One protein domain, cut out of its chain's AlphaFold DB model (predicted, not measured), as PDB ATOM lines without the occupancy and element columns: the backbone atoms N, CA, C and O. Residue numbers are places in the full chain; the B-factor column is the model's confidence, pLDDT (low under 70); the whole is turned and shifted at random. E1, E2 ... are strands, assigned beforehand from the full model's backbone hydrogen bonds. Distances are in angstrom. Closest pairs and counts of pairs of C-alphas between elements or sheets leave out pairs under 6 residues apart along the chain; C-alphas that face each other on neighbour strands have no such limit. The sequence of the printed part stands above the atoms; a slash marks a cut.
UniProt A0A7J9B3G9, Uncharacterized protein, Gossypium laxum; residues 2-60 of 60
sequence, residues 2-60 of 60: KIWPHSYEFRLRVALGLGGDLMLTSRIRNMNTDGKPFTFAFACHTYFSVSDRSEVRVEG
ATOM      1  N   LYS A   2     136.071 108.409  72.685       64.19
ATOM      2  CA  LYS A   2     134.830 108.796  73.380       64.19
ATOM      3  C   LYS A   2     134.180 107.509  73.879       64.19
ATOM      4  O   LYS A   2     133.678 106.737  73.074       64.19
ATOM      5  N   ILE A   3     134.245 107.279  75.187       84.31
ATOM      6  CA  ILE A   3     133.702 106.078  75.844       84.31
ATOM      7  C   ILE A   3     132.171 106.007  75.674       84.31
ATOM      8  O   ILE A   3     131.602 104.922  75.679       84.31
ATOM      9  N   TRP A   4     131.510 107.146  75.430       85.69
ATOM     10  CA  TRP A   4     130.074 107.226  75.170       85.69
ATOM     11  C   TRP A   4     129.774 108.257  74.062       85.69
ATOM     12  O   TRP A   4     129.986 109.454  74.275       85.69
ATOM     13  N   PRO A   5     129.354 107.830  72.855       86.88
ATOM     14  CA  PRO A   5     129.248 108.706  71.687       86.88
ATOM     15  C   PRO A   5     127.825 109.237  71.430       86.88
ATOM     16  O   PRO A   5     127.474 109.470  70.277       86.88
ATOM     17  N   HIS A   6     127.001 109.430  72.463       90.50
ATOM     18  CA  HIS A   6     125.660 110.002  72.292       90.50
ATOM     19  C   HIS A   6     125.630 111.483  72.663       90.50
ATOM     20  O   HIS A   6     126.209 111.906  73.664       90.50
ATOM     21  N   SER A   7     124.923 112.262  71.852       91.69
ATOM     22  CA  SER A   7     124.616 113.660  72.128       91.69
ATOM     23  C   SER A   7     123.317 113.731  72.920       91.69
ATOM     24  O   SER A   7     122.273 113.252  72.476       91.69
ATOM     25  N   TYR A   8     123.361 114.365  74.087       93.12
ATOM     26  CA  TYR A   8     122.186 114.562  74.926       93.12
ATOM     27  C   TYR A   8     122.246 115.900  75.654       93.12
ATOM     28  O   TYR A   8     123.314 116.473  75.856       93.12
ATOM     29  N   GLU A   9     121.080 116.384  76.063       94.75
ATOM     30  CA  GLU A   9     120.952 117.506  76.985       94.75
ATOM     31  C   GLU A   9     120.359 116.988  78.297       94.75
ATOM     32  O   GLU A   9     119.343 116.286  78.296       94.75
ATOM     33  N   PHE A  10     120.991 117.340  79.414       93.75
ATOM     34  CA  PHE A  10     120.466 117.087  80.750       93.75
ATOM     35  C   PHE A  10     120.030 118.404  81.384       93.75
ATOM     36  O   PHE A  10     120.784 119.376  81.399       93.75
ATOM     37  N   ARG A  11     118.813 118.426  81.929       95.75
ATOM     38  CA  ARG A  11     118.293 119.548  82.712       95.75
ATOM     39  C   ARG A  11     117.814 119.038  84.058       95.75
ATOM     40  O   ARG A  11     117.002 118.115  84.118       95.75
ATOM     41  N   LEU A  12     118.273 119.689  85.119       95.31
ATOM     42  CA  LEU A  12     117.786 119.484  86.474       95.31
ATOM     43  C   LEU A  12     117.028 120.733  86.917       95.31
ATOM     44  O   LEU A  12     117.578 121.833  86.903       95.31
ATOM     45  N   ARG A  13     115.769 120.560  87.317       95.81
ATOM     46  CA  ARG A  13     115.001 121.592  88.014       95.81
ATOM     47  C   ARG A  13     114.978 121.266  89.500       95.81
ATOM     48  O   ARG A  13     114.645 120.144  89.874       95.81
ATOM     49  N   VAL A  14     115.285 122.267  90.315       95.81
ATOM     50  CA  VAL A  14     115.221 122.202  91.777       95.81
ATOM     51  C   VAL A  14     114.140 123.167  92.247       95.81
ATOM     52  O   VAL A  14     114.076 124.300  91.765       95.81
ATOM     53  N   ALA A  15     113.272 122.716  93.146       96.50
ATOM     54  CA  ALA A  15     112.232 123.542  93.745       96.50
ATOM     55  C   ALA A  15     112.041 123.185  95.221       96.50
ATOM     56  O   ALA A  15     112.215 122.032  95.611       96.50
ATOM     57  N   LEU A  16     111.662 124.184  96.017       96.38
ATOM     58  CA  LEU A  16     111.250 124.015  97.406       96.38
ATOM     59  C   LEU A  16     109.728 124.150  97.479       96.38
ATOM     60  O   LEU A  16     109.170 125.148  97.019       96.38
ATOM     61  N   GLY A  17     109.064 123.126  98.005       93.44
ATOM     62  CA  GLY A  17     107.636 123.139  98.291       93.44
ATOM     63  C   GLY A  17     107.329 123.982  99.528       93.44
ATOM     64  O   GLY A  17     108.170 124.156 100.408       93.44
ATOM     65  N   LEU A  18     106.092 124.476  99.622       90.94
ATOM     66  CA  LEU A  18     105.631 125.264 100.773       90.94
ATOM     67  C   LEU A  18     105.690 124.481 102.100       90.94
ATOM     68  O   LEU A  18     105.773 125.093 103.158       90.94
ATOM     69  N   GLY A  19     105.680 123.144 102.041       92.81
ATOM     70  CA  GLY A  19     105.827 122.247 103.193       92.81
ATOM     71  C   GLY A  19     107.273 121.938 103.599       92.81
ATOM     72  O   GLY A  19     107.479 121.140 104.506       92.81
ATOM     73  N   GLY A  20     108.273 122.541 102.945       90.94
ATOM     74  CA  GLY A  20     109.691 122.231 103.173       90.94
ATOM     75  C   GLY A  20     110.229 121.077 102.321       90.94
ATOM     76  O   GLY A  20     111.395 120.711 102.456       90.94
ATOM     77  N   ASP A  21     109.415 120.530 101.415       94.06
ATOM     78  CA  ASP A  21     109.831 119.471 100.499       94.06
ATOM     79  C   ASP A  21     110.864 119.972  99.487       94.06
ATOM     80  O   ASP A  21     110.690 121.020  98.860       94.06
ATOM     81  N   LEU A  22     111.912 119.184  99.253       93.81
ATOM     82  CA  LEU A  22     112.852 119.411  98.160       93.81
ATOM     83  C   LEU A  22     112.447 118.562  96.951       93.81
ATOM     84  O   LEU A  22     112.576 117.338  96.960       93.81
ATOM     85  N   MET A  23     111.997 119.214  95.882       94.44
ATOM     86  CA  MET A  23     111.639 118.555  94.627       94.44
ATOM     87  C   MET A  23     112.779 118.654  93.613       94.44
ATOM     88  O   MET A  23     113.207 119.749  93.238       94.44
ATOM     89  N   LEU A  24     113.221 117.497  93.113       94.56
ATOM     90  CA  LEU A  24     114.180 117.380  92.018       94.56
ATOM     91  C   LEU A  24     113.474 116.795  90.793       94.56
ATOM     92  O   LEU A  24     112.959 115.680  90.832       94.56
ATOM     93  N   THR A  25     113.452 117.536  89.688       94.56
ATOM     94  CA  THR A  25     112.908 117.058  88.410       94.56
ATOM     95  C   THR A  25     114.020 116.985  87.375       94.56
ATOM     96  O   THR A  25     114.488 118.008  86.871       94.56
ATOM     97  N   SER A  26     114.428 115.761  87.051       94.25
ATOM     98  CA  SER A  26     115.436 115.465  86.033       94.25
ATOM     99  C   SER A  26     114.792 115.258  84.667       94.25
ATOM    100  O   SER A  26     113.790 114.552  84.542       94.25
ATOM    101  N   ARG A  27     115.387 115.829  83.618       94.69
ATOM    102  CA  ARG A  27     114.966 115.625  82.229       94.69
ATOM    103  C   ARG A  27     116.174 115.367  81.340       94.69
ATOM    104  O   ARG A  27     117.133 116.135  81.350       94.69
ATOM    105  N   ILE A  28     116.082 114.314  80.533       94.38
ATOM    106  CA  ILE A  28     117.066 113.978  79.504       94.38
ATOM    107  C   ILE A  28     116.412 114.146  78.138       94.38
ATOM    108  O   ILE A  28     115.279 113.710  77.918       94.38
ATOM    109  N   ARG A  29     117.123 114.800  77.222       94.44
ATOM    110  CA  ARG A  29     116.718 114.949  75.826       94.44
ATOM    111  C   ARG A  29     117.762 114.317  74.921       94.44
ATOM    112  O   ARG A  29     118.946 114.625  75.036       94.44
ATOM    113  N   ASN A  30     117.304 113.478  73.996       94.00
ATOM    114  CA  ASN A  30     118.146 112.965  72.928       94.00
ATOM    115  C   ASN A  30     118.451 114.069  71.907       94.00
ATOM    116  O   ASN A  30     117.529 114.688  71.377       94.00
ATOM    117  N   MET A  31     119.740 114.315  71.673       94.69
ATOM    118  CA  MET A  31     120.270 115.313  70.742       94.69
ATOM    119  C   MET A  31     121.100 114.660  69.623       94.69
ATOM    120  O   MET A  31     121.848 115.349  68.932       94.69
ATOM    121  N   ASN A  32     121.005 113.336  69.445       91.94
ATOM    122  CA  ASN A  32     121.627 112.648  68.319       91.94
ATOM    123  C   ASN A  32     121.055 113.196  67.002       91.94
ATOM    124  O   ASN A  32     119.843 113.191  66.790       91.94
ATOM    125  N   THR A  33     121.930 113.653  66.106       90.94
ATOM    126  CA  THR A  33     121.539 114.220  64.804       90.94
ATOM    127  C   THR A  33     121.007 113.170  63.833       90.94
ATOM    128  O   THR A  33     120.281 113.513  62.907       90.94
ATOM    129  N   ASP A  34     121.337 111.895  64.053       91.44
ATOM    130  CA  ASP A  34     120.855 110.758  63.267       91.44
ATOM    131  C   ASP A  34     119.507 110.203  63.764       91.44
ATOM    132  O   ASP A  34     119.005 109.221  63.221       91.44
ATOM    133  N   GLY A  35     118.926 110.813  64.806       86.56
ATOM    134  CA  GLY A  35     117.644 110.418  65.386       86.56
ATOM    135  C   GLY A  35     117.666 109.083  66.133       86.56
ATOM    136  O   GLY A  35     116.621 108.651  66.625       86.56
ATOM    137  N   LYS A  36     118.823 108.417  66.263       93.06
ATOM    138  CA  LYS A  36     118.883 107.108  66.917       93.06
ATOM    139  C   LYS A  36     118.644 107.240  68.422       93.06
ATOM    140  O   LYS A  36     119.257 108.106  69.063       93.06
ATOM    141  N   PRO A  37     117.784 106.392  69.015       92.88
ATOM    142  CA  PRO A  37     117.639 106.334  70.460       92.88
ATOM    143  C   PRO A  37     118.936 105.838  71.111       92.88
ATOM    144  O   PRO A  37     119.732 105.135  70.489       92.88
ATOM    145  N   PHE A  38     119.134 106.185  72.380       92.50
ATOM    146  CA  PHE A  38     120.198 105.626  73.209       92.50
ATOM    147  C   PHE A  38     119.652 105.247  74.579       92.50
ATOM    148  O   PHE A  38     118.648 105.791  75.039       92.50
ATOM    149  N   THR A  39     120.337 104.312  75.229       92.75
ATOM    150  CA  THR A  39     119.998 103.877  76.584       92.75
ATOM    151  C   THR A  39     120.839 104.649  77.590       92.75
ATOM    152  O   THR A  39     122.025 104.893  77.360       92.75
ATOM    153  N   PHE A  40     120.229 105.024  78.710       91.62
ATOM    154  CA  PHE A  40     120.899 105.694  79.815       91.62
ATOM    155  C   PHE A  40     120.422 105.124  81.149       91.62
ATOM    156  O   PHE A  40     119.324 104.580  81.247       91.62
ATOM    157  N   ALA A  41     121.248 105.298  82.175       92.25
ATOM    158  CA  ALA A  41     120.881 105.072  83.564       92.25
ATOM    159  C   ALA A  41     120.999 106.395  84.325       92.25
ATOM    160  O   ALA A  41     121.844 107.234  84.007       92.25
ATOM    161  N   PHE A  42     120.145 106.583  85.323       90.31
ATOM    162  CA  PHE A  42     120.170 107.747  86.198       90.31
ATOM    163  C   PHE A  42     119.835 107.312  87.622       90.31
ATOM    164  O   PHE A  42     119.006 106.426  87.820       90.31
ATOM    165  N   ALA A  43     120.468 107.950  88.601       91.38
ATOM    166  CA  ALA A  43     120.203 107.737  90.013       91.38
ATOM    167  C   ALA A  43     120.315 109.068  90.766       91.38
ATOM    168  O   ALA A  43     121.163 109.903  90.445       91.38
ATOM    169  N   CYS A  44     119.484 109.243  91.791       88.88
ATOM    170  CA  CYS A  44     119.652 110.307  92.775       88.88
ATOM    171  C   CYS A  44     120.479 109.763  93.938       88.88
ATOM    172  O   CYS A  44     120.051 108.829  94.611       88.88
ATOM    173  N   HIS A  45     121.644 110.355  94.189       92.25
ATOM    174  CA  HIS A  45     122.514 109.949  95.292       92.25
ATOM    175  C   HIS A  45     122.306 110.844  96.522       92.25
ATOM    176  O   HIS A  45     123.215 111.545  96.971       92.25
ATOM    177  N   THR A  46     121.078 110.867  97.040       90.94
ATOM    178  CA  THR A  46     120.697 111.733  98.162       90.94
ATOM    179  C   THR A  46     121.257 111.201  99.479       90.94
ATOM    180  O   THR A  46     121.103 110.024  99.794       90.94
ATOM    181  N   TYR A  47     121.869 112.082 100.271       90.12
ATOM    182  CA  TYR A  47     122.316 111.782 101.630       90.12
ATOM    183  C   TYR A  47     121.377 112.450 102.633       90.12
ATOM    184  O   TYR A  47     121.234 113.672 102.628       90.12
ATOM    185  N   PHE A  48     120.748 111.652 103.496       89.31
ATOM    186  CA  PHE A  48     119.924 112.168 104.584       89.31
ATOM    187  C   PHE A  48     120.793 112.544 105.781       89.31
ATOM    188  O   PHE A  48     121.662 111.778 106.202       89.31
ATOM    189  N   SER A  49     120.539 113.727 106.335       90.25
ATOM    190  CA  SER A  49     121.141 114.143 107.596       90.25
ATOM    191  C   SER A  49     120.432 113.420 108.735       90.25
ATOM    192  O   SER A  49     119.249 113.653 108.969       90.25
ATOM    193  N   VAL A  50     121.156 112.550 109.434       92.44
ATOM    194  CA  VAL A  50     120.672 111.797 110.596       92.44
ATOM    195  C   VAL A  50     121.612 112.047 111.771       92.44
ATOM    196  O   VAL A  50     122.827 112.102 111.582       92.44
ATOM    197  N   SER A  51     121.056 112.239 112.967       87.94
ATOM    198  CA  SER A  51     121.832 112.598 114.161       87.94
ATOM    199  C   SER A  51     122.553 111.395 114.773       87.94
ATOM    200  O   SER A  51     123.757 111.465 115.004       87.94
ATOM    201  N   ASP A  52     121.846 110.281 114.966       88.44
ATOM    202  CA  ASP A  52     122.418 108.987 115.343       88.44
ATOM    203  C   ASP A  52     121.945 107.936 114.337       88.44
ATOM    204  O   ASP A  52     120.764 107.858 114.011       88.44
ATOM    205  N   ARG A  53     122.873 107.127 113.824       79.31
ATOM    206  CA  ARG A  53     122.559 106.043 112.883       79.31
ATOM    207  C   ARG A  53     121.856 104.870 113.562       79.31
ATOM    208  O   ARG A  53     121.177 104.114 112.876       79.31
ATOM    209  N   SER A  54     122.015 104.724 114.874       87.25
ATOM    210  CA  SER A  54     121.443 103.625 115.659       87.25
ATOM    211  C   SER A  54     119.922 103.735 115.798       87.25
ATOM    212  O   SER A  54     119.252 102.732 116.024       87.25
ATOM    213  N   GLU A  55     119.374 104.939 115.623       85.75
ATOM    214  CA  GLU A  55     117.943 105.238 115.752       85.75
ATOM    215  C   GLU A  55     117.217 105.287 114.393       85.75
ATOM    216  O   GLU A  55     116.020 105.564 114.327       85.75
ATOM    217  N   VAL A  56     117.922 105.019 113.286       90.00
ATOM    218  CA  VAL A  56     117.358 105.107 111.933       90.00
ATOM    219  C   VAL A  56     116.780 103.763 111.503       90.00
ATOM    220  O   VAL A  56     117.468 102.743 111.494       90.00
ATOM    221  N   ARG A  57     115.524 103.781 111.047       90.50
ATOM    222  CA  ARG A  57     114.873 102.656 110.368       90.50
ATOM    223  C   ARG A  57     114.688 102.975 108.888       90.50
ATOM    224  O   ARG A  57     114.288 104.081 108.535       90.50
ATOM    225  N   VAL A  58     114.949 101.989 108.032       90.31
ATOM    226  CA  VAL A  58     114.616 102.036 106.604       90.31
ATOM    227  C   VAL A  58     113.437 101.099 106.368       90.31
ATOM    228  O   VAL A  58     113.469  99.946 106.796       90.31
ATOM    229  N   GLU A  59     112.400 101.602 105.711       90.81
ATOM    230  CA  GLU A  59     111.205 100.844 105.336       90.81
ATOM    231  C   GLU A  59     111.063 100.850 103.808       90.81
ATOM    232  O   GLU A  59     111.499 101.804 103.156       90.81
ATOM    233  N   GLY A  60     110.507  99.774 103.243       75.69
ATOM    234  CA  GLY A  60     110.383  99.557 101.800       75.69
ATOM    235  C   GLY A  60     109.160  98.739 101.433       75.69
ATOM    236  O   GLY A  60     108.670  97.994 102.313       75.69
TER     237      GLY A  60
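What this domain is: This is residues 2 to 60 of the 60 residues of an uncharacterized protein of Gossypium laxum (UniProt A0A7J9B3G9). There is little regular structure here: one long, slender hairpin of strands E1 and E2, after which the backbone folds back and runs as a strung-out stretch along the hairpin. Residues 45 to 60 stand free and stick out as a tail whose last residues turn back. The printed part has 59 residues, with no named helix and two strands, E1 then E2, in one antiparallel sheet; the class is all strand, with 18 residues in named elements. The whole is extended, with a radius of gyration of the C-alphas of 17.6 A and spans of 52 by 29 by 21 A.

Where its parts are: E1, residues 8 to 16, begins at C-alpha 8 (122.186, 114.562, 74.926) and is 26.7 A long. E2, residues 22 to 30, is 26.6 A long and ends at C-alpha 30 (118.146, 112.965, 72.928).

How they stand to each other: The hairpin E1 and E2 has a tight link and an angle of 165 degrees between directions. C-alphas 12 and 26 face each other at 4.7 A. N 11 and O 27, 2.9 A, are within hydrogen-bond range.

The domain as a whole: The C-alphas farthest apart, of Asp 34 and Ser 54, are 52.9 A apart. The printed part has no cut. Residue 2 is under pLDDT 70.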